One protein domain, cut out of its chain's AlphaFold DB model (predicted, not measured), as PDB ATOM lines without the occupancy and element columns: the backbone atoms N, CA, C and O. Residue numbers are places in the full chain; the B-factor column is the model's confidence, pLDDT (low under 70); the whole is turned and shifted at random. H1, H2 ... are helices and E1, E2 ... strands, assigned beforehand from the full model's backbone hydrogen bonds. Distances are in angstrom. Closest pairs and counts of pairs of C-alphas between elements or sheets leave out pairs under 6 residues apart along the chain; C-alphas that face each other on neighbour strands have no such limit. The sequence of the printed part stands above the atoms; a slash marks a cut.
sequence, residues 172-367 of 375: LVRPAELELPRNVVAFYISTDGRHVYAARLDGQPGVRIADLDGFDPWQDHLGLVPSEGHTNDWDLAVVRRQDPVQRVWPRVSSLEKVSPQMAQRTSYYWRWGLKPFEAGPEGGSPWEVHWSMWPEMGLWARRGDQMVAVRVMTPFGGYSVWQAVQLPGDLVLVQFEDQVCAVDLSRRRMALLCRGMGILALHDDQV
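Overview. This is residues 172 to 367 of the 375 residues of an uncharacterized protein of Limisphaera ngatamarikiensis (UniProt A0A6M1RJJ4). Four small antiparallel sheets stand face to face in turn, like an opened fan: E7 E8 E9, then E10 E11 E12 E13, then E3 E2 E1 E14, then E4 E5 E6 with the short helix H1 packed on E4. E14 and E10 lie nearest the middle, and the long link of residues 266 to 287 runs from H1 at one end of the fan to E7 at the other. The printed part has 196 residues, with six named strands, one named helix and eight more strands in chain order. The class is mostly strand, with under half of the residues in named elements; the whole is compact, with a radius of gyration of the C-alphas of 15.6 A and spans of 46 by 35 by 32 A.

Arrangement. Begin with E10, residues 321 to 326, E11, 331 to 336, E12, 339 to 344, and E13, 349 to 355, a strongly twisted meander of hairpins, each strand the antiparallel neighbour of the one before. Within hydrogen-bond range look for N 325 and O 333, 2.8 A, N 334 and O 341, 2.8 A, and N 342 and O 351, 2.9 A. This sheet is face to face with E3, 207 to 211, E2, 195 to 200, E1, 184 to 189, and E14, 357 to 363, strands at 19 degrees; E1 E2 E3 is a meander. There find N 198 and O 207, 2.8 A, N 188 and O 197, 3.0 A, and N 187 and O 360, 2.7 A. The closest C-alphas of E10 and E14 are Val 325 and Ala 361, 6.5 A apart. Face to face with that sheet, strands at 48 degrees, is the meander E4, 221 to 227, E5, 230 to 239, and E6, 246 to 254, with N 223 and O 237 at 2.9 A and N 236 and O 249 at 2.8 A. E5 bends by 86 degrees at residue 233. H1, 260 to 265, is on this sheet over E4, at a height over the sheet of 8.6 A; its O i to N i+4 pairs are within range in 1 of 2. The meander E7, 288 to 291, E8, 299 to 303, and E9, 306 to 310, faces E10 E11 E12 E13 and completes the stack of sheets, face to face in turn; see N 290 and O 300, 2.8 A, and N 301 and O 308, 2.8 A.

Along the chain. Find C-alpha 184 at (335.013, 33.299, 29.801), where E1 begins its 16.9 A. E14, 19.0 A long, ends at C-alpha 363 at (336.156, 29.179, 29.657); these two C-alphas face each other, 4.3 A apart. E5 spans 18.7 A, E6 18.4 A and E13 18.2 A.

Size, cuts and confidence. The C-alphas farthest apart, of Gly 229 and Pro 315, are 51.5 A apart. The printed part has no cut, H1 to E7 is the long link, and no printed residue is under 70 in pLDDT.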
ATOM      1  N   LEU A 172     334.778  48.002  46.829       95.25
ATOM      2  CA  LEU A 172     333.730  47.921  45.818       95.25
ATOM      3  C   LEU A 172     334.112  48.820  44.645       95.25
ATOM      4  O   LEU A 172     334.348  50.013  44.830       95.25
ATOM      5  N   VAL A 173     334.212  48.239  43.456       97.12
ATOM      6  CA  VAL A 173     334.648  48.920  42.234       97.12
ATOM      7  C   VAL A 173     333.621  48.731  41.125       97.12
ATOM      8  O   VAL A 173     332.720  47.890  41.215       97.12
ATOM      9  N   ARG A 174     333.729  49.529  40.063       96.56
ATOM     10  CA  ARG A 174     332.937  49.304  38.846       96.56
ATOM     11  C   ARG A 174     333.483  48.090  38.086       96.56
ATOM     12  O   ARG A 174     334.689  47.859  38.144       96.56
ATOM     13  N   PRO A 175     332.655  47.368  37.308       96.31
ATOM     14  CA  PRO A 175     333.121  46.226  36.515       96.31
ATOM     15  C   PRO A 175     334.334  46.537  35.631       96.31
ATOM     16  O   PRO A 175     335.263  45.743  35.567       96.31
ATOM     17  N   ALA A 176     334.378  47.733  35.034       95.88
ATOM     18  CA  ALA A 176     335.483  48.186  34.184       95.88
ATOM     19  C   ALA A 176     336.834  48.363  34.913       95.88
ATOM     20  O   ALA A 176     337.862  48.526  34.265       95.88
ATOM     21  N   GLU A 177     336.842  48.373  36.249       96.88
ATOM     22  CA  GLU A 177     338.051  48.491  37.076       96.88
ATOM     23  C   GLU A 177     338.601  47.119  37.514       96.88
ATOM     24  O   GLU A 177     339.637  47.052  38.188       96.88
ATOM     25  N   LEU A 178     337.909  46.030  37.150       96.94
ATOM     26  CA  LEU A 178     338.382  44.657  37.293       96.94
ATOM     27  C   LEU A 178     338.999  44.167  35.979       96.94
ATOM     28  O   LEU A 178     338.484  44.413  34.891       96.94
ATOM     29  N   GLU A 179     340.090  43.417  36.089       96.19
ATOM     30  CA  GLU A 179     340.722  42.734  34.956       96.19
ATOM     31  C   GLU A 179     340.005  41.404  34.695       96.19
ATOM     32  O   GLU A 179     340.505  40.335  35.033       96.19
ATOM     33  N   LEU A 180     338.791  41.471  34.145       96.94
ATOM     34  CA  LEU A 180     337.971  40.286  33.888       96.94
ATOM     35  C   LEU A 180     338.485  39.479  32.675       96.94
ATOM     36  O   LEU A 180     338.891  40.071  31.665       96.94
ATOM     37  N   PRO A 181     338.455  38.133  32.731       96.06
ATOM     38  CA  PRO A 181     338.909  37.290  31.634       96.06
ATOM     39  C   PRO A 181     337.940  37.382  30.448       96.06
ATOM     40  O   PRO A 181     336.740  37.153  30.582       96.06
ATOM     41  N   ARG A 182     338.469  37.703  29.263       95.62
ATOM     42  CA  ARG A 182     337.677  37.862  28.023       95.62
ATOM     43  C   ARG A 182     337.268  36.537  27.380       95.62
ATOM     44  O   ARG A 182     336.363  36.501  26.551       95.62
ATOM     45  N   ASN A 183     337.964  35.476  27.754       96.44
ATOM     46  CA  ASN A 183     337.811  34.098  27.301       96.44
ATOM     47  C   ASN A 183     336.937  33.274  28.256       96.44
ATOM     48  O   ASN A 183     337.151  32.076  28.421       96.44
ATOM     49  N   VAL A 184     336.006  33.935  28.942       97.44
ATOM     50  CA  VAL A 184     335.013  33.299  29.801       97.44
ATOM     51  C   VAL A 184     333.635  33.786  29.385       97.44
ATOM     52  O   VAL A 184     333.396  34.989  29.246       97.44
ATOM     53  N   VAL A 185     332.720  32.832  29.246       97.94
ATOM     54  CA  VAL A 185     331.299  33.077  29.039       97.94
ATOM     55  C   VAL A 185     330.543  32.671  30.292       97.94
ATOM     56  O   VAL A 185     330.584  31.515  30.714       97.94
ATOM     57  N   ALA A 186     329.854  33.638  30.886       98.12
ATOM     58  CA  ALA A 186     328.941  33.427  31.991       98.12
ATOM     59  C   ALA A 186     327.522  33.197  31.469       98.12
ATOM     60  O   ALA A 186     327.049  33.889  30.571       98.12
ATOM     61  N   PHE A 187     326.838  32.243  32.078       98.44
ATOM     62  CA  PHE A 187     325.436  31.939  31.886       98.44
ATOM     63  C   PHE A 187     324.692  32.249  33.179       98.44
ATOM     64  O   PHE A 187     325.196  31.974  34.269       98.44
ATOM     65  N   TYR A 188     323.503  32.825  33.067       98.06
ATOM     66  CA  TYR A 188     322.663  33.126  34.220       98.06
ATOM     67  C   TYR A 188     321.191  33.153  33.824       98.06
ATOM     68  O   TYR A 188     320.834  33.393  32.670       98.06
ATOM     69  N   ILE A 189     320.336  32.912  34.804       98.00
ATOM     70  CA  ILE A 189     318.885  33.005  34.700       98.00
ATOM     71  C   ILE A 189     318.484  34.431  35.077       98.00
ATOM     72  O   ILE A 189     319.044  35.011  36.009       98.00
ATOM     73  N   SER A 190     317.553  35.038  34.344       97.44
ATOM     74  CA  SER A 190     317.051  36.374  34.670       97.44
ATOM     75  C   SER A 190     316.381  36.424  36.039       97.44
ATOM     76  O   SER A 190     315.902  35.421  36.560       97.44
ATOM     77  N   THR A 191     316.304  37.624  36.616       95.62
ATOM     78  CA  THR A 191     315.687  37.836  37.933       95.62
ATOM     79  C   THR A 191     314.205  37.464  37.989       95.62
ATOM     80  O   THR A 191     313.705  37.094  39.044       95.62
ATOM     81  N   ASP A 192     313.500  37.534  36.858       95.50
ATOM     82  CA  ASP A 192     312.105  37.099  36.728       95.50
ATOM     83  C   ASP A 192     311.950  35.586  36.493       95.50
ATOM     84  O   ASP A 192     310.823  35.097  36.406       95.50
ATOM     85  N   GLY A 193     313.061  34.852  36.365       96.00
ATOM     86  CA  GLY A 193     313.069  33.407  36.175       96.00
ATOM     87  C   GLY A 193     312.598  32.934  34.798       96.00
ATOM     88  O   GLY A 193     312.287  31.758  34.640       96.00
ATOM     89  N   ARG A 194     312.489  33.821  33.799       96.81
ATOM     90  CA  ARG A 194     311.874  33.490  32.499       96.81
ATOM     91  C   ARG A 194     312.858  33.199  31.383       96.81
ATOM     92  O   ARG A 194     312.469  32.608  30.379       96.81
ATOM     93  N   HIS A 195     314.102  33.635  31.513       97.81
ATOM     94  CA  HIS A 195     315.054  33.611  30.412       97.81
ATOM     95  C   HIS A 195     316.438  33.196  30.895       97.81
ATOM     96  O   HIS A 195     316.861  33.558  31.992       97.81
ATOM     97  N   VAL A 196     317.168  32.491  30.036       98.12
ATOM     98  CA  VAL A 196     318.598  32.233  30.231       98.12
ATOM     99  C   VAL A 196     319.392  33.145  29.317       98.12
ATOM    100  O   VAL A 196     319.109  33.249  28.121       98.12
ATOM    101  N   TYR A 197     320.403  33.786  29.886       98.44
ATOM    102  CA  TYR A 197     321.334  34.657  29.193       98.44
ATOM    103  C   TYR A 197     322.727  34.044  29.174       98.44
ATOM    104  O   TYR A 197     323.113  33.313  30.085       98.44
ATOM    105  N   ALA A 198     323.485  34.388  28.141       98.12
ATOM    106  CA  ALA A 198     324.913  34.151  28.044       98.12
ATOM    107  C   ALA A 198     325.618  35.489  27.789       98.12
ATOM    108  O   ALA A 198     325.208  36.249  26.912       98.12
ATOM    109  N   ALA A 199     326.669  35.793  28.540       97.44
ATOM    110  CA  ALA A 199     327.411  37.044  28.443       97.44
ATOM    111  C   ALA A 199     328.913  36.787  28.572       97.44
ATOM    112  O   ALA A 199     329.341  35.967  29.386       97.44
ATOM    113  N   ARG A 200     329.726  37.519  27.806       96.69
ATOM    114  CA  ARG A 200     331.156  37.624  28.109       96.69
ATOM    115  C   ARG A 200     331.348  38.531  29.321       96.69
ATOM    116  O   ARG A 200     330.545  39.423  29.585       96.69
ATOM    117  N   LEU A 201     332.438  38.327  30.055       95.56
ATOM    118  CA  LEU A 201     332.793  39.174  31.201       95.56
ATOM    119  C   LEU A 201     333.461  40.501  30.781       95.56
ATOM    120  O   LEU A 201     334.205  41.098  31.550       95.56
ATOM    121  N   ASP A 202     333.220  40.973  29.560       91.31
ATOM    122  CA  ASP A 202     333.804  42.192  28.986       91.31
ATOM    123  C   ASP A 202     332.917  43.439  29.158       91.31
ATOM    124  O   ASP A 202     333.261  44.525  28.687       91.31
ATOM    125  N   GLY A 203     331.786  43.292  29.855       88.38
ATOM    126  CA  GLY A 203     330.824  44.359  30.113       88.38
ATOM    127  C   GLY A 203     329.794  44.564  29.002       88.38
ATOM    128  O   GLY A 203     328.970  45.472  29.121       88.38
ATOM    129  N   GLN A 204     329.808  43.749  27.942       90.31
ATOM    130  CA  GLN A 204     328.737  43.762  26.950       90.31
ATOM    131  C   GLN A 204     327.436  43.172  27.525       90.31
ATOM    132  O   GLN A 204     327.479  42.307  28.406       90.31
ATOM    133  N   PRO A 205     326.261  43.611  27.038       92.62
ATOM    134  CA  PRO A 205     324.987  43.023  27.433       92.62
ATOM    135  C   PRO A 205     324.927  41.524  27.113       92.62
ATOM    136  O   PRO A 205     325.390  41.083  26.061       92.62
ATOM    137  N   GLY A 206     324.303  40.747  27.999       95.00
ATOM    138  CA  GLY A 206     324.060  39.328  27.758       95.00
ATOM    139  C   GLY A 206     323.090  39.085  26.599       95.00
ATOM    140  O   GLY A 206     322.130  39.828  26.392       95.00
ATOM    141  N   VAL A 207     323.314  37.996  25.872       97.56
ATOM    142  CA  VAL A 207     322.444  37.497  24.805       97.56
ATOM    143  C   VAL A 207     321.497  36.460  25.397       97.56
ATOM    144  O   VAL A 207     321.940  35.505  26.032       97.56
ATOM    145  N   ARG A 208     320.189  36.625  25.187       97.75
ATOM    146  CA  ARG A 208     319.187  35.616  25.558       97.75
ATOM    147  C   ARG A 208     319.374  34.370  24.693       97.75
ATOM    148  O   ARG A 208     319.379  34.472  23.469       97.75
ATOM    149  N   ILE A 209     319.514  33.210  25.332       97.94
ATOM    150  CA  ILE A 209     319.747  31.925  24.660       97.94
ATOM    151  C   ILE A 209     318.580  30.946  24.795       97.94
ATOM    152  O   ILE A 209     318.459  30.057  23.957       97.94
ATOM    153  N   ALA A 210     317.719  31.105  25.805       97.75
ATOM    154  CA  ALA A 210     316.565  30.232  26.013       97.75
ATOM    155  C   ALA A 210     315.459  30.894  26.845       97.75
ATOM    156  O   ALA A 210     315.706  31.868  27.564       97.75
ATOM    157  N   ASP A 211     314.271  30.296  26.767       97.62
ATOM    158  CA  ASP A 211     313.091  30.613  27.574       97.62
ATOM    159  C   ASP A 211     312.800  29.507  28.575       97.62
ATOM    160  O   ASP A 211     313.034  28.332  28.294       97.62
ATOM    161  N   LEU A 212     312.296  29.898  29.741       95.88
ATOM    162  CA  LEU A 212     311.994  29.015  30.854       95.88
ATOM    163  C   LEU A 212     310.502  29.023  31.159       95.88
ATOM    164  O   LEU A 212     309.887  30.076  31.341       95.88
ATOM    165  N   ASP A 213     309.959  27.821  31.309       89.62
ATOM    166  CA  ASP A 213     308.593  27.593  31.761       89.62
ATOM    167  C   ASP A 213     308.602  27.436  33.286       89.62
ATOM    168  O   ASP A 213     308.441  26.340  33.829       89.62
ATOM    169  N   GLY A 214     308.895  28.540  33.977       86.56
ATOM    170  CA  GLY A 214     308.993  28.606  35.436       86.56
ATOM    171  C   GLY A 214     310.407  28.409  35.990       86.56
ATOM    172  O   GLY A 214     311.284  27.829  35.346       86.56
ATOM    173  N   PHE A 215     310.607  28.931  37.199       91.75
ATOM    174  CA  PHE A 215     311.876  28.913  37.916       91.75
ATOM    175  C   PHE A 215     311.624  29.075  39.418       91.75
ATOM    176  O   PHE A 215     310.962  30.030  39.835       91.75
ATOM    177  N   ASP A 216     312.145  28.150  40.221       92.00
ATOM    178  CA  ASP A 216     312.216  28.283  41.676       92.00
ATOM    179  C   ASP A 216     313.607  28.808  42.084       92.00
ATOM    180  O   ASP A 216     314.570  28.037  42.062       92.00
ATOM    181  N   PRO A 217     313.745  30.079  42.519       88.44
ATOM    182  CA  PRO A 217     315.038  30.653  42.906       88.44
ATOM    183  C   PRO A 217     315.738  29.896  44.036       88.44
ATOM    184  O   PRO A 217     316.958  29.971  44.175       88.44
ATOM    185  N   TRP A 218     314.995  29.130  44.831       86.38
ATOM    186  CA  TRP A 218     315.533  28.400  45.972       86.38
ATOM    187  C   TRP A 218     316.093  27.027  45.603       86.38
ATOM    188  O   TRP A 218     316.774  26.414  46.427       86.38
ATOM    189  N   GLN A 219     315.810  26.516  44.400       88.69
ATOM    190  CA  GLN A 219     316.148  25.137  44.020       88.69
ATOM    191  C   GLN A 219     316.770  25.011  42.630       88.69
ATOM    192  O   GLN A 219     317.603  24.127  42.409       88.69
ATOM    193  N   ASP A 220     316.385  25.891  41.717       93.00
ATOM    194  CA  ASP A 220     316.761  25.809  40.320       93.00
ATOM    195  C   ASP A 220     318.064  26.569  40.064       93.00
ATOM    196  O   ASP A 220     318.296  27.667  40.568       93.00
ATOM    197  N   HIS A 221     318.932  25.975  39.253       95.25
ATOM    198  CA  HIS A 221     320.231  26.547  38.904       95.25
ATOM    199  C   HIS A 221     320.713  26.023  37.556       95.25
ATOM    200  O   HIS A 221     320.233  24.995  37.072       95.25
ATOM    201  N   LEU A 222     321.674  26.713  36.937       97.25
ATOM    202  CA  LEU A 222     322.316  26.196  35.735       97.25
ATOM    203  C   LEU A 222     323.355  25.137  36.091       97.25
ATOM    204  O   LEU A 222     324.179  25.308  36.991       97.25
ATOM    205  N   GLY A 223     323.340  24.055  35.321       97.25
ATOM    206  CA  GLY A 223     324.308  22.979  35.419       97.25
ATOM    207  C   GLY A 223     324.577  22.315  34.077       97.25
ATOM    208  O   GLY A 223     323.889  22.556  33.083       97.25
ATOM    209  N   LEU A 224     325.607  21.473  34.064       97.56
ATOM    210  CA  LEU A 224     325.952  20.630  32.930       97.56
ATOM    211  C   LEU A 224     325.316  19.253  33.104       97.56
ATOM    212  O   LEU A 224     325.479  18.610  34.143       97.56
ATOM    213  N   VAL A 225     324.608  18.792  32.076       97.06
ATOM    214  CA  VAL A 225     323.964  17.471  32.057       97.06
ATOM    215  C   VAL A 225     324.366  16.686  30.810       97.06
ATOM    216  O   VAL A 225     324.670  17.304  29.790       97.06
ATOM    217  N   PRO A 226     324.409  15.342  30.859       97.19
ATOM    218  CA  PRO A 226     324.760  14.548  29.686       97.19
ATOM    219  C   PRO A 226     323.828  14.847  28.505       97.19
ATOM    220  O   PRO A 226     322.604  14.921  28.675       97.19
ATOM    221  N   SER A 227     324.415  15.006  27.318       96.69
ATOM    222  CA  SER A 227     323.668  15.332  26.106       96.69
ATOM    223  C   SER A 227     322.852  14.145  25.588       96.69
ATOM    224  O   SER A 227     323.310  12.997  25.592       96.69
ATOM    225  N   GLU A 228     321.624  14.400  25.129       92.88
ATOM    226  CA  GLU A 228     320.779  13.354  24.540       92.88
ATOM    227  C   GLU A 228     321.291  12.962  23.152       92.88
ATOM    228  O   GLU A 228     321.432  13.790  22.257       92.88
ATOM    229  N   GLY A 229     321.592  11.674  22.971       91.75
ATOM    230  CA  GLY A 229     322.125  11.151  21.709       91.75
ATOM    231  C   GLY A 229     323.619  11.414  21.477       91.75
ATOM    232  O   GLY A 229     324.168  10.899  20.504       91.75
ATOM    233  N   HIS A 230     324.300  12.135  22.376       92.88
ATOM    234  CA  HIS A 230     325.731  12.442  22.280       92.88
ATOM    235  C   HIS A 230     326.450  12.136  23.602       92.88
ATOM    236  O   HIS A 230     326.615  12.997  24.459       92.88
ATOM    237  N   THR A 231     326.935  10.900  23.763       91.62
ATOM    238  CA  THR A 231     327.529  10.416  25.029       91.62
ATOM    239  C   THR A 231     328.797  11.148  25.471       91.62
ATOM    240  O   THR A 231     329.208  10.998  26.617       91.62
ATOM    241  N   ASN A 232     329.426  11.902  24.567       96.06
ATOM    242  CA  ASN A 232     330.671  12.627  24.820       96.06
ATOM    243  C   ASN A 232     330.460  14.132  25.034       96.06
ATOM    244  O   ASN A 232     331.445  14.841  25.224       96.06
ATOM    245  N   ASP A 233     329.212  14.606  25.034       97.56
ATOM    246  CA  ASP A 233     328.886  16.026  25.111       97.56
ATOM    247  C   ASP A 233     328.053  16.361  26.360       97.56
ATOM    248  O   ASP A 233     327.303  15.536  26.890       97.56
ATOM    249  N   TRP A 234     328.183  17.608  26.811       98.00
ATOM    250  CA  TRP A 234     327.380  18.199  27.878       98.00
ATOM    251  C   TRP A 234     326.414  19.222  27.293       98.00
ATOM    252  O   TRP A 234     326.817  20.086  26.512       98.00
ATOM    253  N   ASP A 235     325.162  19.176  27.731       98.00
ATOM    254  CA  ASP A 235     324.187  20.237  27.508       98.00
ATOM    255  C   ASP A 235     324.192  21.195  28.703       98.00
ATOM    256  O   ASP A 235     324.344  20.779  29.855       98.00
ATOM    257  N   LEU A 236     323.984  22.484  28.432       98.06
ATOM    258  CA  LEU A 236     323.595  23.438  29.462       98.06
ATOM    259  C   LEU A 236     322.119  23.219  29.773       98.06
ATOM    260  O   LEU A 236     321.283  23.197  28.860       98.06
ATOM    261  N   ALA A 237     321.786  23.116  31.051       97.44
ATOM    262  CA  ALA A 237     320.412  22.940  31.476       97.44
ATOM    263  C   ALA A 237     320.105  23.667  32.782       97.44
ATOM    264  O   ALA A 237     320.995  23.923  33.591       97.44
ATOM    265  N   VAL A 238     318.821  23.946  32.994       96.69
ATOM    266  CA  VAL A 238     318.290  24.289  34.312       96.69
ATOM    267  C   VAL A 238     318.025  22.986  35.058       96.69
ATOM    268  O   VAL A 238     317.179  22.178  34.660       96.69
ATOM    269  N   VAL A 239     318.788  22.764  36.123       94.06
ATOM    270  CA  VAL A 239     318.660  21.610  37.009       94.06
ATOM    271  C   VAL A 239     317.609  21.939  38.061       94.06
ATOM    272  O   VAL A 239     317.819  22.819  38.893       94.06
ATOM    273  N   ARG A 240     316.487  21.219  38.011       91.38
ATOM    274  CA  ARG A 240     315.356  21.363  38.933       91.38
ATOM    275  C   ARG A 240     315.331  20.201  39.922       91.38
ATOM    276  O   ARG A 240     315.730  19.086  39.585       91.38
ATOM    277  N   ARG A 241     314.852  20.427  41.148       81.31
ATOM    278  CA  ARG A 241     314.813  19.369  42.181       81.31
ATOM    279  C   ARG A 241     313.726  18.318  41.936       81.31
ATOM    280  O   ARG A 241     313.937  17.153  42.267       81.31
ATOM    281  N   GLN A 242     312.555  18.738  41.458       73.19
ATOM    282  CA  GLN A 242     311.353  17.891  41.365       73.19
ATOM    283  C   GLN A 242     310.874  17.653  39.927       73.19
ATOM    284  O   GLN A 242     310.023  16.794  39.709       73.19
ATOM    285  N   ASP A 243     311.457  18.358  38.962       74.62
ATOM    286  CA  ASP A 243     311.042  18.365  37.562       74.62
ATOM    287  C   ASP A 243     312.110  17.751  36.650       74.62
ATOM    288  O   ASP A 243     313.291  17.695  37.016       74.62
ATOM    289  N   PRO A 244     311.728  17.319  35.431       83.81
ATOM    290  CA  PRO A 244     312.706  16.992  34.410       83.81
ATOM    291  C   PRO A 244     313.623  18.190  34.146       83.81
ATOM    292  O   PRO A 244     313.198  19.345  34.108       83.81
ATOM    293  N   VAL A 245     314.901  17.888  33.939       91.50
ATOM    294  CA  VAL A 245     315.917  18.869  33.560       91.50
ATOM    295  C   VAL A 245     315.495  19.576  32.268       91.50
ATOM    296  O   VAL A 245     315.274  18.921  31.247       91.50
ATOM    297  N   GLN A 246     315.434  20.909  32.287       95.25
ATOM    298  CA  GLN A 246     315.149  21.700  31.089       95.25
ATOM    299  C   GLN A 246     316.463  22.058  30.390       95.25
ATOM    300  O   GLN A 246     317.224  22.902  30.862       95.25
ATOM    301  N   ARG A 247     316.737  21.424  29.249       96.00
ATOM    302  CA  ARG A 247     317.912  21.733  28.419       96.00
ATOM    303  C   ARG A 247     317.724  23.072  27.727       96.00
ATOM    304  O   ARG A 247     316.722  23.285  27.052       96.00
ATOM    305  N   VAL A 248     318.705  23.951  27.884       96.69
ATOM    306  CA  VAL A 248     318.661  25.317  27.349       96.69
ATOM    307  C   VAL A 248     319.675  25.537  26.238       96.69
ATOM    308  O   VAL A 248     319.441  26.365  25.363       96.69
ATOM    309  N   TRP A 249     320.780  24.784  26.225       97.19
ATOM    310  CA  TRP A 249     321.751  24.858  25.137       97.19
ATOM    311  C   TRP A 249     322.438  23.510  24.889       97.19
ATOM    312  O   TRP A 249     323.167  23.034  25.763       97.19
ATOM    313  N   PRO A 250     322.236  22.881  23.720       97.25
ATOM    314  CA  PRO A 250     322.799  21.568  23.452       97.25
ATOM    315  C   PRO A 250     324.297  21.643  23.145       97.25
ATOM    316  O   PRO A 250     324.763  22.553  22.446       97.25
ATOM    317  N   ARG A 251     325.035  20.628  23.607       96.88
ATOM    318  CA  ARG A 251     326.453  20.397  23.295       96.88
ATOM    319  C   ARG A 251     327.324  21.619  23.603       96.88
ATOM    320  O   ARG A 251     328.200  21.995  22.823       96.88
ATOM    321  N   VAL A 252     327.048  22.275  24.732       97.75
ATOM    322  CA  VAL A 252     327.793  23.456  25.184       97.75
ATOM    323  C   VAL A 252     329.254  23.107  25.474       97.75
ATOM    324  O   VAL A 252     330.131  23.921  25.200       97.75
ATOM    325  N   SER A 253     329.525  21.893  25.962       97.81
ATOM    326  CA  SER A 253     330.858  21.384  26.305       97.81
ATOM    327  C   SER A 253     330.995  19.895  25.947       97.81
ATOM    328  O   SER A 253     330.046  19.292  25.444       97.81
ATOM    329  N   SER A 254     332.162  19.297  26.203       97.31
ATOM    330  CA  SER A 254     332.444  17.869  26.003       97.31
ATOM    331  C   SER A 254     333.093  17.218  27.221       97.31
ATOM    332  O   SER A 254     333.675  17.896  28.066       97.31
ATOM    333  N   LEU A 255     333.033  15.887  27.293       95.81
ATOM    334  CA  LEU A 255     333.659  15.077  28.345       95.81
ATOM    335  C   LEU A 255     335.189  15.208  28.371       95.81
ATOM    336  O   LEU A 255     335.797  15.054  29.426       95.81
ATOM    337  N   GLU A 256     335.802  15.491  27.219       95.94
ATOM    338  CA  GLU A 256     337.240  15.768  27.110       95.94
ATOM    339  C   GLU A 256     337.612  17.085  27.805       95.94
ATOM    340  O   GLU A 256     338.653  17.178  28.449       95.94
ATOM    341  N   LYS A 257     336.742  18.093  27.690       96.00
ATOM    342  CA  LYS A 257     336.961  19.446  28.214       96.00
ATOM    343  C   LYS A 257     336.528  19.602  29.669       96.00
ATOM    344  O   LYS A 257     337.157  20.331  30.431       96.00
ATOM    345  N   VAL A 258     335.440  18.940  30.050       96.69
ATOM    346  CA  VAL A 258     334.882  18.954  31.402       96.69
ATOM    347  C   VAL A 258     334.605  17.516  31.812       96.69
ATOM    348  O   VAL A 258     333.718  16.854  31.274       96.69
ATOM    349  N   SER A 259     335.360  17.021  32.790       96.62
ATOM    350  CA  SER A 259     335.176  15.659  33.287       96.62
ATOM    351  C   SER A 259     333.827  15.503  34.009       96.62
ATOM    352  O   SER A 259     333.301  16.477  34.555       96.62
ATOM    353  N   PRO A 260     333.268  14.283  34.116       96.38
ATOM    354  CA  PRO A 260     332.033  14.057  34.874       96.38
ATOM    355  C   PRO A 260     332.105  14.512  36.340       96.38
ATOM    356  O   PRO A 260     331.125  15.024  36.874       96.38
ATOM    357  N   GLN A 261     333.267  14.369  36.988       94.56
ATOM    358  CA  GLN A 261     333.476  14.819  38.371       94.56
ATOM    359  C   GLN A 261     333.404  16.343  38.483       94.56
ATOM    360  O   GLN A 261     332.863  16.876  39.449       94.56
ATOM    361  N   MET A 262     333.936  17.043  37.483       94.75
ATOM    362  CA  MET A 262     333.905  18.494  37.402       94.75
ATOM    363  C   MET A 262     332.498  19.002  37.071       94.75
ATOM    364  O   MET A 262     332.002  19.886  37.765       94.75
ATOM    365  N   ALA A 263     331.816  18.388  36.098       95.62
ATOM    366  CA  ALA A 263     330.419  18.679  35.772       95.62
ATOM    367  C   ALA A 263     329.494  18.468  36.982       95.62
ATOM    368  O   ALA A 263     328.632  19.295  37.249       95.62
ATOM    369  N   GLN A 264     329.723  17.438  37.804       93.88
ATOM    370  CA  GLN A 264     328.953  17.237  39.037       93.88
ATOM    371  C   GLN A 264     329.050  18.431  40.004       93.88
ATOM    372  O   GLN A 264     328.106  18.697  40.745       93.88
ATOM    373  N   ARG A 265     330.150  19.198  39.994       94.12
ATOM    374  CA  ARG A 265     330.271  20.396  40.841       94.12
ATOM    375  C   ARG A 265     329.300  21.503  40.432       94.12
ATOM    376  O   ARG A 265     328.952  22.323  41.276       94.12
ATOM    377  N   THR A 266     328.804  21.513  39.190       94.25
ATOM    378  CA  THR A 266     327.759  22.464  38.782       94.25
ATOM    379  C   THR A 266     326.417  22.153  39.434       94.25
ATOM    380  O   THR A 266     325.588  23.043  39.530       94.25
ATOM    381  N   SER A 267     326.199  20.916  39.902       88.75
ATOM    382  CA  SER A 267     324.978  20.530  40.617       88.75
ATOM    383  C   SER A 267     325.062  20.780  42.127       88.75
ATOM    384  O   SER A 267     324.170  20.374  42.877       88.75
ATOM    385  N   TYR A 268     326.165  21.351  42.623       85.88
ATOM    386  CA  TYR A 268     326.323  21.699  44.034       85.88
ATOM    387  C   TYR A 268     325.594  23.003  44.331       85.88
ATOM    388  O   TYR A 268     326.198  23.998  44.703       85.88
ATOM    389  N   TYR A 269     324.278  22.979  44.194       78.56
ATOM    390  CA  TYR A 269     323.412  24.031  44.689       78.56
ATOM    391  C   TYR A 269     323.103  23.753  46.158       78.56
ATOM    392  O   TYR A 269     322.851  22.605  46.535       78.56
ATOM    393  N   TRP A 270     323.165  24.777  47.012       71.69
ATOM    394  CA  TRP A 270     322.848  24.657  48.445       71.69
ATOM    395  C   TRP A 270     323.794  23.796  49.306       71.69
ATOM    396  O   TRP A 270     323.489  23.496  50.464       71.69
ATOM    397  N   ARG A 271     324.950  23.367  48.782       76.31
ATOM    398  CA  ARG A 271     325.914  22.558  49.549       76.31
ATOM    399  C   ARG A 271     326.964  23.435  50.229       76.31
ATOM    400  O   ARG A 271     327.495  24.351  49.613       76.31
ATOM    401  N   TRP A 272     327.303  23.132  51.485       76.75
ATOM    402  CA  TRP A 272     328.343  23.872  52.210       76.75
ATOM    403  C   TRP A 272     329.742  23.351  51.886       76.75
ATOM    404  O   TRP A 272     329.941  22.144  51.742       76.75
ATOM    405  N   GLY A 273     330.733  24.248  51.889       79.69
ATOM    406  CA  GLY A 273     332.161  23.925  52.044       79.69
ATOM    407  C   GLY A 273     332.788  23.099  50.921       79.69
ATOM    408  O   GLY A 273     333.947  22.703  51.034       79.69
ATOM    409  N   LEU A 274     332.052  22.849  49.840       86.12
ATOM    410  CA  LEU A 274     332.566  22.176  48.658       86.12
ATOM    411  C   LEU A 274     333.330  23.162  47.775       86.12
ATOM    412  O   LEU A 274     333.034  24.358  47.744       86.12
ATOM    413  N   LYS A 275     334.307  22.627  47.044       92.81
ATOM    414  CA  LYS A 275     335.019  23.371  46.008       92.81
ATOM    415  C   LYS A 275     334.023  23.748  44.896       92.81
ATOM    416  O   LYS A 275     333.275  22.865  44.458       92.81
ATOM    417  N   PRO A 276     333.980  25.014  44.444       95.00
ATOM    418  CA  PRO A 276     333.126  25.419  43.336       95.00
ATOM    419  C   PRO A 276     333.559  24.761  42.018       95.00
ATOM    420  O   PRO A 276     334.620  24.139  41.915       95.00
ATOM    421  N   PHE A 277     332.723  24.911  40.990       96.56
ATOM    422  CA  PHE A 277     333.122  24.628  39.613       96.56
ATOM    423  C   PHE A 277     334.257  25.578  39.181       96.56
ATOM    424  O   PHE A 277     334.268  26.736  39.597       96.56
ATOM    425  N   GLU A 278     335.190  25.104  38.354       96.75
ATOM    426  CA  GLU A 278     336.315  25.894  37.828       96.75
ATOM    427  C   GLU A 278     336.099  26.183  36.332       96.75
ATOM    428  O   GLU A 278     335.996  25.270  35.519       96.75
ATOM    429  N   ALA A 279     336.031  27.449  35.936       96.31
ATOM    430  CA  ALA A 279     336.049  27.829  34.529       96.31
ATOM    431  C   ALA A 279     337.503  27.807  34.027       96.31
ATOM    432  O   ALA A 279     338.321  28.617  34.459       96.31
ATOM    433  N   GLY A 280     337.819  26.890  33.114       93.69
ATOM    434  CA  GLY A 280     339.161  26.654  32.571       93.69
ATOM    435  C   GLY A 280     339.796  25.338  33.040       93.69
ATOM    436  O   GLY A 280     339.118  24.490  33.628       93.69
ATOM    437  N   PRO A 281     341.095  25.131  32.762       87.00
ATOM    438  CA  PRO A 281     341.802  23.920  33.164       87.00
ATOM    439  C   PRO A 281     341.834  23.779  34.691       87.00
ATOM    440  O   PRO A 281     342.040  24.758  35.414       87.00
ATOM    441  N   GLU A 282     341.651  22.550  35.180       84.19
ATOM    442  CA  GLU A 282     341.652  22.255  36.616       84.19
ATOM    443  C   GLU A 282     342.986  22.687  37.250       84.19
ATOM    444  O   GLU A 282     344.065  22.371  36.744       84.19
ATOM    445  N   GLY A 283     342.916  23.451  38.344       84.81
ATOM    446  CA  GLY A 283     344.102  24.035  38.979       84.81
ATOM    447  C   GLY A 283     344.612  25.329  38.330       84.81
ATOM    448  O   GLY A 283     345.689  25.801  38.686       84.81
ATOM    449  N   GLY A 284     343.841  25.949  37.428       87.19
ATOM    450  CA  GLY A 284     344.159  27.250  36.819       87.19
ATOM    451  C   GLY A 284     344.143  28.448  37.783       87.19
ATOM    452  O   GLY A 284     344.416  29.580  37.378       87.19
ATOM    453  N   SER A 285     343.831  28.222  39.058       92.12
ATOM    454  CA  SER A 285     343.833  29.230  40.111       92.12
ATOM    455  C   SER A 285     344.620  28.721  41.323       92.12
ATOM    456  O   SER A 285     344.443  27.573  41.732       92.12
ATOM    457  N   PRO A 286     345.467  29.563  41.944       94.75
ATOM    458  CA  PRO A 286     346.243  29.173  43.118       94.75
ATOM    459  C   PRO A 286     345.410  29.156  44.411       94.75
ATOM    460  O   PRO A 286     345.958  28.905  45.487       94.75
ATOM    461  N   TRP A 287     344.120  29.490  44.333       97.00
ATOM    462  CA  TRP A 287     343.225  29.567  45.479       97.00
ATOM    463  C   TRP A 287     342.414  28.285  45.636       97.00
ATOM    464  O   TRP A 287     341.837  27.762  44.688       97.00
ATOM    465  N   GLU A 288     342.298  27.813  46.867       96.44
ATOM    466  CA  GLU A 288     341.296  26.837  47.267       96.44
ATOM    467  C   GLU A 288     340.053  27.602  47.729       96.44
ATOM    468  O   GLU A 288     340.037  28.185  48.816       96.44
ATOM    469  N   VAL A 289     339.048  27.686  46.855       96.19
ATOM    470  CA  VAL A 289     337.816  28.444  47.102       96.19
ATOM    471  C   VAL A 289     336.755  27.525  47.694       96.19
ATOM    472  O   VAL A 289     336.569  26.395  47.250       96.19
ATOM    473  N   HIS A 290     336.017  28.040  48.667       95.25
ATOM    474  CA  HIS A 290     334.845  27.409  49.252       95.25
ATOM    475  C   HIS A 290     333.773  28.468  49.498       95.25
ATOM    476  O   HIS A 290     334.051  29.669  49.568       95.25
ATOM    477  N   TRP A 291     332.535  28.024  49.670       94.44
ATOM    478  CA  TRP A 291     331.434  28.925  49.970       94.44
ATOM    479  C   TRP A 291     330.355  28.247  50.814       94.44
ATOM    480  O   TRP A 291     330.355  27.031  51.037       94.44
ATOM    481  N   SER A 292     329.457  29.072  51.338       91.50
ATOM    482  CA  SER A 292     328.277  28.672  52.087       91.50
ATOM    483  C   SER A 292     327.156  29.667  51.829       91.50
ATOM    484  O   SER A 292     327.395  30.873  51.796       91.50
ATOM    485  N   MET A 293     325.925  29.166  51.738       90.50
ATOM    486  CA  MET A 293     324.720  29.997  51.642       90.50
ATOM    487  C   MET A 293     324.508  30.914  52.850       90.50
ATOM    488  O   MET A 293     323.722  31.841  52.783       90.50
ATOM    489  N   TRP A 294     325.193  30.666  53.963       87.25
ATOM    490  CA  TRP A 294     325.032  31.435  55.189       87.25
ATOM    491  C   TRP A 294     325.782  32.767  55.049       87.25
ATOM    492  O   TRP A 294     327.007  32.718  54.863       87.25
ATOM    493  N   PRO A 295     325.119  33.936  55.157       88.38
ATOM    494  CA  PRO A 295     325.758  35.243  54.964       88.38
ATOM    495  C   PRO A 295     326.999  35.475  55.845       88.38
ATOM    496  O   PRO A 295     327.934  36.179  55.454       88.38
ATOM    497  N   GLU A 296     327.040  34.853  57.027       82.75
ATOM    498  CA  GLU A 296     328.139  34.933  57.996       82.75
ATOM    499  C   GLU A 296     329.393  34.195  57.542       82.75
ATOM    500  O   GLU A 296     330.507  34.561  57.916       82.75
ATOM    501  N   MET A 297     329.211  33.117  56.783       86.94
ATOM    502  CA  MET A 297     330.300  32.310  56.245       86.94
ATOM    503  C   MET A 297     330.716  32.859  54.883       86.94
ATOM    504  O   MET A 297     331.909  33.084  54.660       86.94
ATOM    505  N   GLY A 298     329.724  33.133  54.029       91.44
ATOM    506  CA  GLY A 298     329.884  33.683  52.691       91.44
ATOM    507  C   GLY A 298     330.816  32.835  51.832       91.44
ATOM    508  O   GLY A 298     330.732  31.607  51.809       91.44
ATOM    509  N   LEU A 299     331.731  33.506  51.141       94.38
ATOM    510  CA  LEU A 299     332.795  32.885  50.361       94.38
ATOM    511  C   LEU A 299     334.125  33.025  51.104       94.38
ATOM    512  O   LEU A 299     334.433  34.090  51.633       94.38
ATOM    513  N   TRP A 300     334.944  31.979  51.127       95.31
ATOM    514  CA  TRP A 300     336.318  32.068  51.613       95.31
ATOM    515  C   TRP A 300     337.269  31.334  50.683       95.31
ATOM    516  O   TRP A 300     336.911  30.353  50.039       95.31
ATOM    517  N   ALA A 301     338.495  31.828  50.606       96.25
ATOM    518  CA  ALA A 301     339.529  31.251  49.776       96.25
ATOM    519  C   ALA A 301     340.851  31.186  50.534       96.25
ATOM    520  O   ALA A 301     341.180  32.081  51.323       96.25
ATOM    521  N   ARG A 302     341.613  30.121  50.284       96.75
ATOM    522  CA  ARG A 302     342.916  29.882  50.901       96.75
ATOM    523  C   ARG A 302     344.011  29.742  49.847       96.75
ATOM    524  O   ARG A 302     343.818  29.079  48.839       96.75
ATOM    525  N   ARG A 303     345.178  30.336  50.100       96.94
ATOM    526  CA  ARG A 303     346.401  30.166  49.303       96.94
ATOM    527  C   ARG A 303     347.602  30.102  50.243       96.94
ATOM    528  O   ARG A 303     348.067  31.128  50.737       96.94
ATOM    529  N   GLY A 304     348.075  28.888  50.534       95.44
ATOM    530  CA  GLY A 304     349.084  28.660  51.576       95.44
ATOM    531  C   GLY A 304     348.564  29.089  52.953       95.44
ATOM    532  O   GLY A 304     347.554  28.558  53.422       95.44
ATOM    533  N   ASP A 305     349.227  30.074  53.563       95.81
ATOM    534  CA  ASP A 305     348.832  30.680  54.847       95.81
ATOM    535  C   ASP A 305     347.894  31.887  54.685       95.81
ATOM    536  O   ASP A 305     347.362  32.410  55.665       95.81
ATOM    537  N   GLN A 306     347.672  32.351  53.452       95.38
ATOM    538  CA  GLN A 306     346.743  33.443  53.192       95.38
ATOM    539  C   GLN A 306     345.312  32.914  53.188       95.38
ATOM    540  O   GLN A 306     344.984  31.996  52.436       95.38
ATOM    541  N   MET A 307     344.452  33.539  53.989       94.44
ATOM    542  CA  MET A 307     343.010  33.331  53.967       94.44
ATOM    543  C   MET A 307     342.318  34.657  53.668       94.44
ATOM    544  O   MET A 307     342.611  35.683  54.289       94.44
ATOM    545  N   VAL A 308     341.394  34.638  52.714       94.44
ATOM    546  CA  VAL A 308     340.505  35.761  52.413       94.44
ATOM    547  C   VAL A 308     339.063  35.292  52.515       94.44
ATOM    548  O   VAL A 308     338.754  34.148  52.196       94.44
ATOM    549  N   ALA A 309     338.181  36.166  52.986       93.06
ATOM    550  CA  ALA A 309     336.758  35.882  53.077       93.06
ATOM    551  C   ALA A 309     335.954  37.083  52.588       93.06
ATOM    552  O   ALA A 309     336.304  38.232  52.863       93.06
ATOM    553  N   VAL A 310     334.873  36.790  51.880       93.31
ATOM    554  CA  VAL A 310     333.880  37.727  51.382       93.31
ATOM    555  C   VAL A 310     332.566  37.411  52.073       93.31
ATOM    556  O   VAL A 310     332.014  36.323  51.912       93.31
ATOM    557  N   ARG A 311     332.060  38.369  52.844       91.00
ATOM    558  CA  ARG A 311     330.815  38.239  53.604       91.00
ATOM    559  C   ARG A 311     330.022  39.520  53.457       91.00
ATOM    560  O   ARG A 311     330.585  40.607  53.625       91.00
ATOM    561  N   VAL A 312     328.734  39.390  53.166       89.75
ATOM    562  CA  VAL A 312     327.830  40.534  53.065       89.75
ATOM    563  C   VAL A 312     326.735  40.361  54.102       89.75
ATOM    564  O   VAL A 312     325.719  39.729  53.846       89.75
ATOM    565  N   MET A 313     326.982  40.896  55.297       86.06
ATOM    566  CA  MET A 313     326.052  40.819  56.417       86.06
ATOM    567  C   MET A 313     326.008  42.130  57.199       86.06
ATOM    568  O   MET A 313     327.035  42.706  57.552       86.06
ATOM    569  N   THR A 314     324.794  42.554  57.514       83.50
ATOM    570  CA  THR A 314     324.426  43.622  58.443       83.50
ATOM    571  C   THR A 314     323.782  42.999  59.696       83.50
ATOM    572  O   THR A 314     323.337  41.852  59.645       83.50
ATOM    573  N   PRO A 315     323.628  43.746  60.805       78.19
ATOM    574  CA  PRO A 315     322.814  43.297  61.940       78.19
ATOM    575  C   PRO A 315     321.346  42.978  61.600       78.19
ATOM    576  O   PRO A 315     320.660  42.364  62.411       78.19
ATOM    577  N   PHE A 316     320.855  43.419  60.438       82.81
ATOM    578  CA  PHE A 316     319.450  43.339  60.026       82.81
ATOM    579  C   PHE A 316     319.199  42.336  58.896       82.81
ATOM    580  O   PHE A 316     318.058  42.162  58.485       82.81
ATOM    581  N   GLY A 317     320.249  41.709  58.365       84.94
ATOM    582  CA  GLY A 317     320.158  40.844  57.194       84.94
ATOM    583  C   GLY A 317     321.478  40.769  56.440       84.94
ATOM    584  O   GLY A 317     322.418  41.508  56.727       84.94
ATOM    585  N   GLY A 318     321.559  39.893  55.454       89.12
ATOM    586  CA  GLY A 318     322.741  39.717  54.622       89.12
ATOM    587  C   GLY A 318     322.370  39.052  53.309       89.12
ATOM    588  O   GLY A 318     321.201  38.755  53.084       89.12
ATOM    589  N   TYR A 319     323.364  38.825  52.456       93.12
ATOM    590  CA  TYR A 319     323.159  38.070  51.226       93.12
ATOM    591  C   TYR A 319     323.718  36.671  51.357       93.12
ATOM    592  O   TYR A 319     324.895  36.476  51.686       93.12
ATOM    593  N   SER A 320     322.866  35.709  51.042       92.81
ATOM    594  CA  SER A 320     323.240  34.316  50.898       92.81
ATOM    595  C   SER A 320     324.081  34.148  49.639       92.81
ATOM    596  O   SER A 320     323.773  34.723  48.590       92.81
ATOM    597  N   VAL A 321     325.151  33.353  49.725       94.19
ATOM    598  CA  VAL A 321     325.890  32.923  48.532       94.19
ATOM    599  C   VAL A 321     325.210  31.686  47.969       94.19
ATOM    600  O   VAL A 321     325.311  30.615  48.556       94.19
ATOM    601  N   TRP A 322     324.522  31.815  46.839       93.69
ATOM    602  CA  TRP A 322     323.803  30.688  46.229       93.69
ATOM    603  C   TRP A 322     324.705  29.789  45.404       93.69
ATOM    604  O   TRP A 322     324.512  28.574  45.359       93.69
ATOM    605  N   GLN A 323     325.691  30.395  44.750       94.94
ATOM    606  CA  GLN A 323     326.601  29.698  43.865       94.94
ATOM    607  C   GLN A 323     327.893  30.494  43.708       94.94
ATOM    608  O   GLN A 323     327.908  31.727  43.773       94.94
ATOM    609  N   ALA A 324     328.984  29.771  43.486       96.81
ATOM    610  CA  ALA A 324     330.266  30.342  43.116       96.81
ATOM    611  C   ALA A 324     330.890  29.525  41.982       96.81
ATOM    612  O   ALA A 324     330.768  28.299  41.943       96.81
ATOM    613  N   VAL A 325     331.581  30.217  41.082       97.31
ATOM    614  CA  VAL A 325     332.383  29.638  40.006       97.31
ATOM    615  C   VAL A 325     333.771  30.253  40.078       97.31
ATOM    616  O   VAL A 325     333.936  31.468  39.973       97.31
ATOM    617  N   GLN A 326     334.778  29.416  40.283       97.69
ATOM    618  CA  GLN A 326     336.168  29.839  40.284       97.69
ATOM    619  C   GLN A 326     336.596  30.138  38.847       97.69
ATOM    620  O   GLN A 326     336.458  29.292  37.971       97.69
ATOM    621  N   LEU A 327     337.074  31.354  38.600       97.69
ATOM    622  CA  LEU A 327     337.564  31.778  37.292       97.69
ATOM    623  C   LEU A 327     339.091  31.577  37.218       97.69
ATOM    624  O   LEU A 327     339.728  31.362  38.256       97.69
ATOM    625  N   PRO A 328     339.710  31.662  36.025       95.75
ATOM    626  CA  PRO A 328     341.164  31.623  35.916       95.75
ATOM    627  C   PRO A 328     341.838  32.716  36.762       95.75
ATOM    628  O   PRO A 328     341.341  33.841  36.865       95.75
ATOM    629  N   GLY A 329     343.002  32.401  37.340       95.19
ATOM    630  CA  GLY A 329     343.775  33.350  38.143       95.19
ATOM    631  C   GLY A 329     343.195  33.586  39.543       95.19
ATOM    632  O   GLY A 329     342.917  32.642  40.277       95.19
ATOM    633  N   ASP A 330     343.064  34.851  39.947       97.38
ATOM    634  CA  ASP A 330     342.651  35.255  41.302       97.38
ATOM    635  C   ASP A 330     341.155  35.625  41.401       97.38
ATOM    636  O   ASP A 330     340.741  36.283  42.357       97.38
ATOM    637  N   LEU A 331     340.346  35.246  40.408       97.75
ATOM    638  CA  LEU A 331     338.964  35.698  40.277       97.75
ATOM    639  C   LEU A 331     337.944  34.617  40.636       97.75
ATOM    640  O   LEU A 331     338.121  33.432  40.360       97.75
ATOM    641  N   VAL A 332     336.823  35.050  41.202       98.00
ATOM    642  CA  VAL A 332     335.651  34.209  41.451       98.00
ATOM    643  C   VAL A 332     334.398  34.949  41.011       98.00
ATOM    644  O   VAL A 332     334.212  36.119  41.347       98.00
ATOM    645  N   LEU A 333     333.528  34.264  40.277       97.94
ATOM    646  CA  LEU A 333     332.160  34.700  40.033       97.94
ATOM    647  C   LEU A 333     331.286  34.176  41.173       97.94
ATOM    648  O   LEU A 333     331.306  32.982  41.463       97.94
ATOM    649  N   VAL A 334     330.535  35.045  41.834       97.31
ATOM    650  CA  VAL A 334     329.707  34.691  42.991       97.31
ATOM    651  C   VAL A 334     328.316  35.286  42.842       97.31
ATOM    652  O   VAL A 334     328.165  36.415  42.382       97.31
ATOM    653  N   GLN A 335     327.301  34.529  43.238       96.88
ATOM    654  CA  GLN A 335     325.918  34.986  43.272       96.88
ATOM    655  C   GLN A 335     325.505  35.289  44.718       96.88
ATOM    656  O   GLN A 335     325.400  34.371  45.533       96.88
ATOM    657  N   PHE A 336     325.254  36.566  45.011       95.81
ATOM    658  CA  PHE A 336     324.675  37.060  46.263       95.81
ATOM    659  C   PHE A 336     323.186  37.356  46.059       95.81
ATOM    660  O   PHE A 336     322.849  38.387  45.484       95.81
ATOM    661  N   GLU A 337     322.291  36.481  46.512       94.50
ATOM    662  CA  GLU A 337     320.865  36.534  46.127       94.50
ATOM    663  C   GLU A 337     320.680  36.605  44.596       94.50
ATOM    664  O   GLU A 337     321.045  35.661  43.898       94.50
ATOM    665  N   ASP A 338     320.165  37.715  44.061       95.94
ATOM    666  CA  ASP A 338     320.005  37.973  42.628       95.94
ATOM    667  C   ASP A 338     321.190  38.738  42.010       95.94
ATOM    668  O   ASP A 338     321.100  39.208  40.880       95.94
ATOM    669  N   GLN A 339     322.292  38.923  42.738       97.38
ATOM    670  CA  GLN A 339     323.412  39.773  42.337       97.38
ATOM    671  C   GLN A 339     324.620  38.942  41.922       97.38
ATOM    672  O   GLN A 339     325.288  38.325  42.755       97.38
ATOM    673  N   VAL A 340     324.964  38.986  40.637       97.75
ATOM    674  CA  VAL A 340     326.136  38.293  40.101       97.75
ATOM    675  C   VAL A 340     327.342  39.216  40.183       97.75
ATOM    676  O   VAL A 340     327.423  40.228  39.486       97.75
ATOM    677  N   CYS A 341     328.290  38.873  41.046       98.00
ATOM    678  CA  CYS A 341     329.469  39.678  41.332       98.00
ATOM    679  C   CYS A 341     330.751  38.970  40.891       98.00
ATOM    680  O   CYS A 341     330.890  37.759  41.051       98.00
ATOM    681  N   ALA A 342     331.724  39.736  40.403       98.12
ATOM    682  CA  ALA A 342     333.103  39.279  40.276       98.12
ATOM    683  C   ALA A 342     333.910  39.713  41.499       98.12
ATOM    684  O   ALA A 342     333.802  40.853  41.956       98.12
ATOM    685  N   VAL A 343     334.735  38.801  42.002       97.88
ATOM    686  CA  VAL A 343     335.564  38.967  43.193       97.88
ATOM    687  C   VAL A 343     337.015  38.709  42.823       97.88
ATOM    688  O   VAL A 343     337.366  37.596  42.451       97.88
ATOM    689  N   ASP A 344     337.859  39.725  42.972       97.94
ATOM    690  CA  ASP A 344     339.315  39.626  42.888       97.94
ATOM    691  C   ASP A 344     339.876  39.363  44.288       97.94
ATOM    692  O   ASP A 344     339.900  40.249  45.152       97.94
ATOM    693  N   LEU A 345     340.295  38.119  44.516       97.31
ATOM    694  CA  LEU A 345     340.760  37.623  45.807       97.31
ATOM    695  C   LEU A 345     342.089  38.258  46.229       97.31
ATOM    696  O   LEU A 345     342.290  38.516  47.419       97.31
ATOM    697  N   SER A 346     342.993  38.527  45.281       96.56
ATOM    698  CA  SER A 346     344.326  39.045  45.597       96.56
ATOM    699  C   SER A 346     344.310  40.547  45.852       96.56
ATOM    700  O   SER A 346     344.958  41.010  46.794       96.56
ATOM    701  N   ARG A 347     343.521  41.307  45.083       96.94
ATOM    702  CA  ARG A 347     343.370  42.762  45.259       96.94
ATOM    703  C   ARG A 347     342.251  43.144  46.227       96.94
ATOM    704  O   ARG A 347     342.103  44.328  46.530       96.94
ATOM    705  N   ARG A 348     341.471  42.167  46.705       96.56
ATOM    706  CA  ARG A 348     340.272  42.351  47.541       96.56
ATOM    707  C   ARG A 348     339.301  43.356  46.924       96.56
ATOM    708  O   ARG A 348     338.859  44.306  47.575       96.56
ATOM    709  N   ARG A 349     338.997  43.172  45.641       97.44
ATOM    710  CA  ARG A 349     338.050  44.017  44.903       97.44
ATOM    711  C   ARG A 349     336.813  43.228  44.529       97.44
ATOM    712  O   ARG A 349     336.895  42.033  44.267       97.44
ATOM    713  N   MET A 350     335.671  43.899  44.489       97.12
ATOM    714  CA  MET A 350     334.418  43.296  44.053       97.12
ATOM    715  C   MET A 350     333.637  44.264  43.174       97.12
ATOM    716  O   MET A 350     333.593  45.457  43.469       97.12
ATOM    717  N   ALA A 351     332.997  43.744  42.131       97.44
ATOM    718  CA  ALA A 351     332.064  44.499  41.306       97.44
ATOM    719  C   ALA A 351     330.798  43.688  41.026       97.44
ATOM    720  O   ALA A 351     330.876  42.484  40.786       97.44
ATOM    721  N   LEU A 352     329.652  44.369  41.005       97.50
ATOM    722  CA  LEU A 352     328.389  43.823  40.518       97.50
ATOM    723  C   LEU A 352     328.400  43.835  38.989       97.50
ATOM    724  O   LEU A 352     328.498  44.905  38.391       97.50
ATOM    725  N   LEU A 353     328.298  42.666  38.362       97.06
ATOM    726  CA  LEU A 353     328.301  42.540  36.904       97.06
ATOM    727  C   LEU A 353     326.895  42.675  36.324       97.06
ATOM    728  O   LEU A 353     326.673  43.433  35.384       97.06
ATOM    729  N   CYS A 354     325.947  41.934  36.889       96.69
ATOM    730  CA  CYS A 354     324.553  41.935  36.475       96.69
ATOM    731  C   CYS A 354     323.661  41.417  37.608       96.69
ATOM    732  O   CYS A 354     324.149  40.959  38.645       96.69
ATOM    733  N   ARG A 355     322.343  41.487  37.398       97.00
ATOM    734  CA  ARG A 355     321.376  40.775  38.231       97.00
ATOM    735  C   ARG A 355     320.895  39.511  37.524       97.00
ATOM    736  O   ARG A 355     320.552  39.559  36.342       97.00
ATOM    737  N   GLY A 356     320.884  38.402  38.246       96.75
ATOM    738  CA  GLY A 356     320.546  37.078  37.756       96.75
ATOM    739  C   GLY A 356     320.815  35.997  38.799       96.75
ATOM    740  O   GLY A 356     321.409  36.250  39.847       96.75
ATOM    741  N   MET A 357     320.362  34.787  38.499       96.31
ATOM    742  CA  MET A 357     320.408  33.634  39.396       96.31
ATOM    743  C   MET A 357     320.945  32.390  38.685       96.31
ATOM    744  O   MET A 357     321.040  32.363  37.457       96.31
ATOM    745  N   GLY A 358     321.295  31.358  39.454       95.19
ATOM    746  CA  GLY A 358     321.723  30.058  38.947       95.19
ATOM    747  C   GLY A 358     322.938  30.159  38.032       95.19
ATOM    748  O   GLY A 358     322.882  29.676  36.908       95.19
ATOM    749  N   ILE A 359     323.991  30.856  38.457       96.94
ATOM    750  CA  ILE A 359     325.121  31.195  37.585       96.94
ATOM    751  C   ILE A 359     325.967  29.980  37.178       96.94
ATOM    752  O   ILE A 359     326.278  29.110  37.980       96.94
ATOM    753  N   LEU A 360     326.466  29.970  35.946       98.00
ATOM    754  CA  LEU A 360     327.547  29.084  35.511       98.00
ATOM    755  C   LEU A 360     328.538  29.898  34.680       98.00
ATOM    756  O   LEU A 360     328.145  30.856  34.027       98.00
ATOM    757  N   ALA A 361     329.815  29.539  34.666       98.12
ATOM    758  CA  ALA A 361     330.760  30.126  33.726       98.12
ATOM    759  C   ALA A 361     331.621  29.034  33.110       98.12
ATOM    760  O   ALA A 361     332.030  28.112  33.808       98.12
ATOM    761  N   LEU A 362     331.882  29.148  31.812       98.12
ATOM    762  CA  LEU A 362     332.766  28.261  31.067       98.12
ATOM    763  C   LEU A 362     333.853  29.101  30.414       98.12
ATOM    764  O   LEU A 362     333.586  30.184  29.894       98.12
ATOM    765  N   HIS A 363     335.074  28.594  30.433       97.81
ATOM    766  CA  HIS A 363     336.156  29.179  29.657       97.81
ATOM    767  C   HIS A 363     336.029  28.774  28.178       97.81
ATOM    768  O   HIS A 363     335.456  27.730  27.871       97.81
ATOM    769  N   ASP A 364     336.554  29.573  27.246       96.88
ATOM    770  CA  ASP A 364     336.420  29.331  25.799       96.88
ATOM    771  C   ASP A 364     336.967  27.943  25.390       96.88
ATOM    772  O   ASP A 364     336.427  27.287  24.500       96.88
ATOM    773  N   ASP A 365     337.994  27.440  26.086       95.94
ATOM    774  CA  ASP A 365     338.529  26.084  25.885       95.94
ATOM    775  C   ASP A 365     337.602  24.967  26.386       95.94
ATOM    776  O   ASP A 365     337.736  23.833  25.932       95.94
ATOM    777  N   GLN A 366     336.632  25.275  27.242       96.88
ATOM    778  CA  GLN A 366     335.604  24.355  27.710       96.88
ATOM    779  C   GLN A 366     334.361  24.382  26.827       96.88
ATOM    780  O   GLN A 366     333.564  23.446  26.873       96.88
ATOM    781  N   VAL A 367     334.194  25.405  25.992       97.00
ATOM    782  CA  VAL A 367     333.045  25.517  25.095       97.00
ATOM    783  C   VAL A 367     333.298  24.738  23.798       97.00
ATOM    784  O   VAL A 367     334.384  24.776  23.217       97.00
TER     785      VAL A 367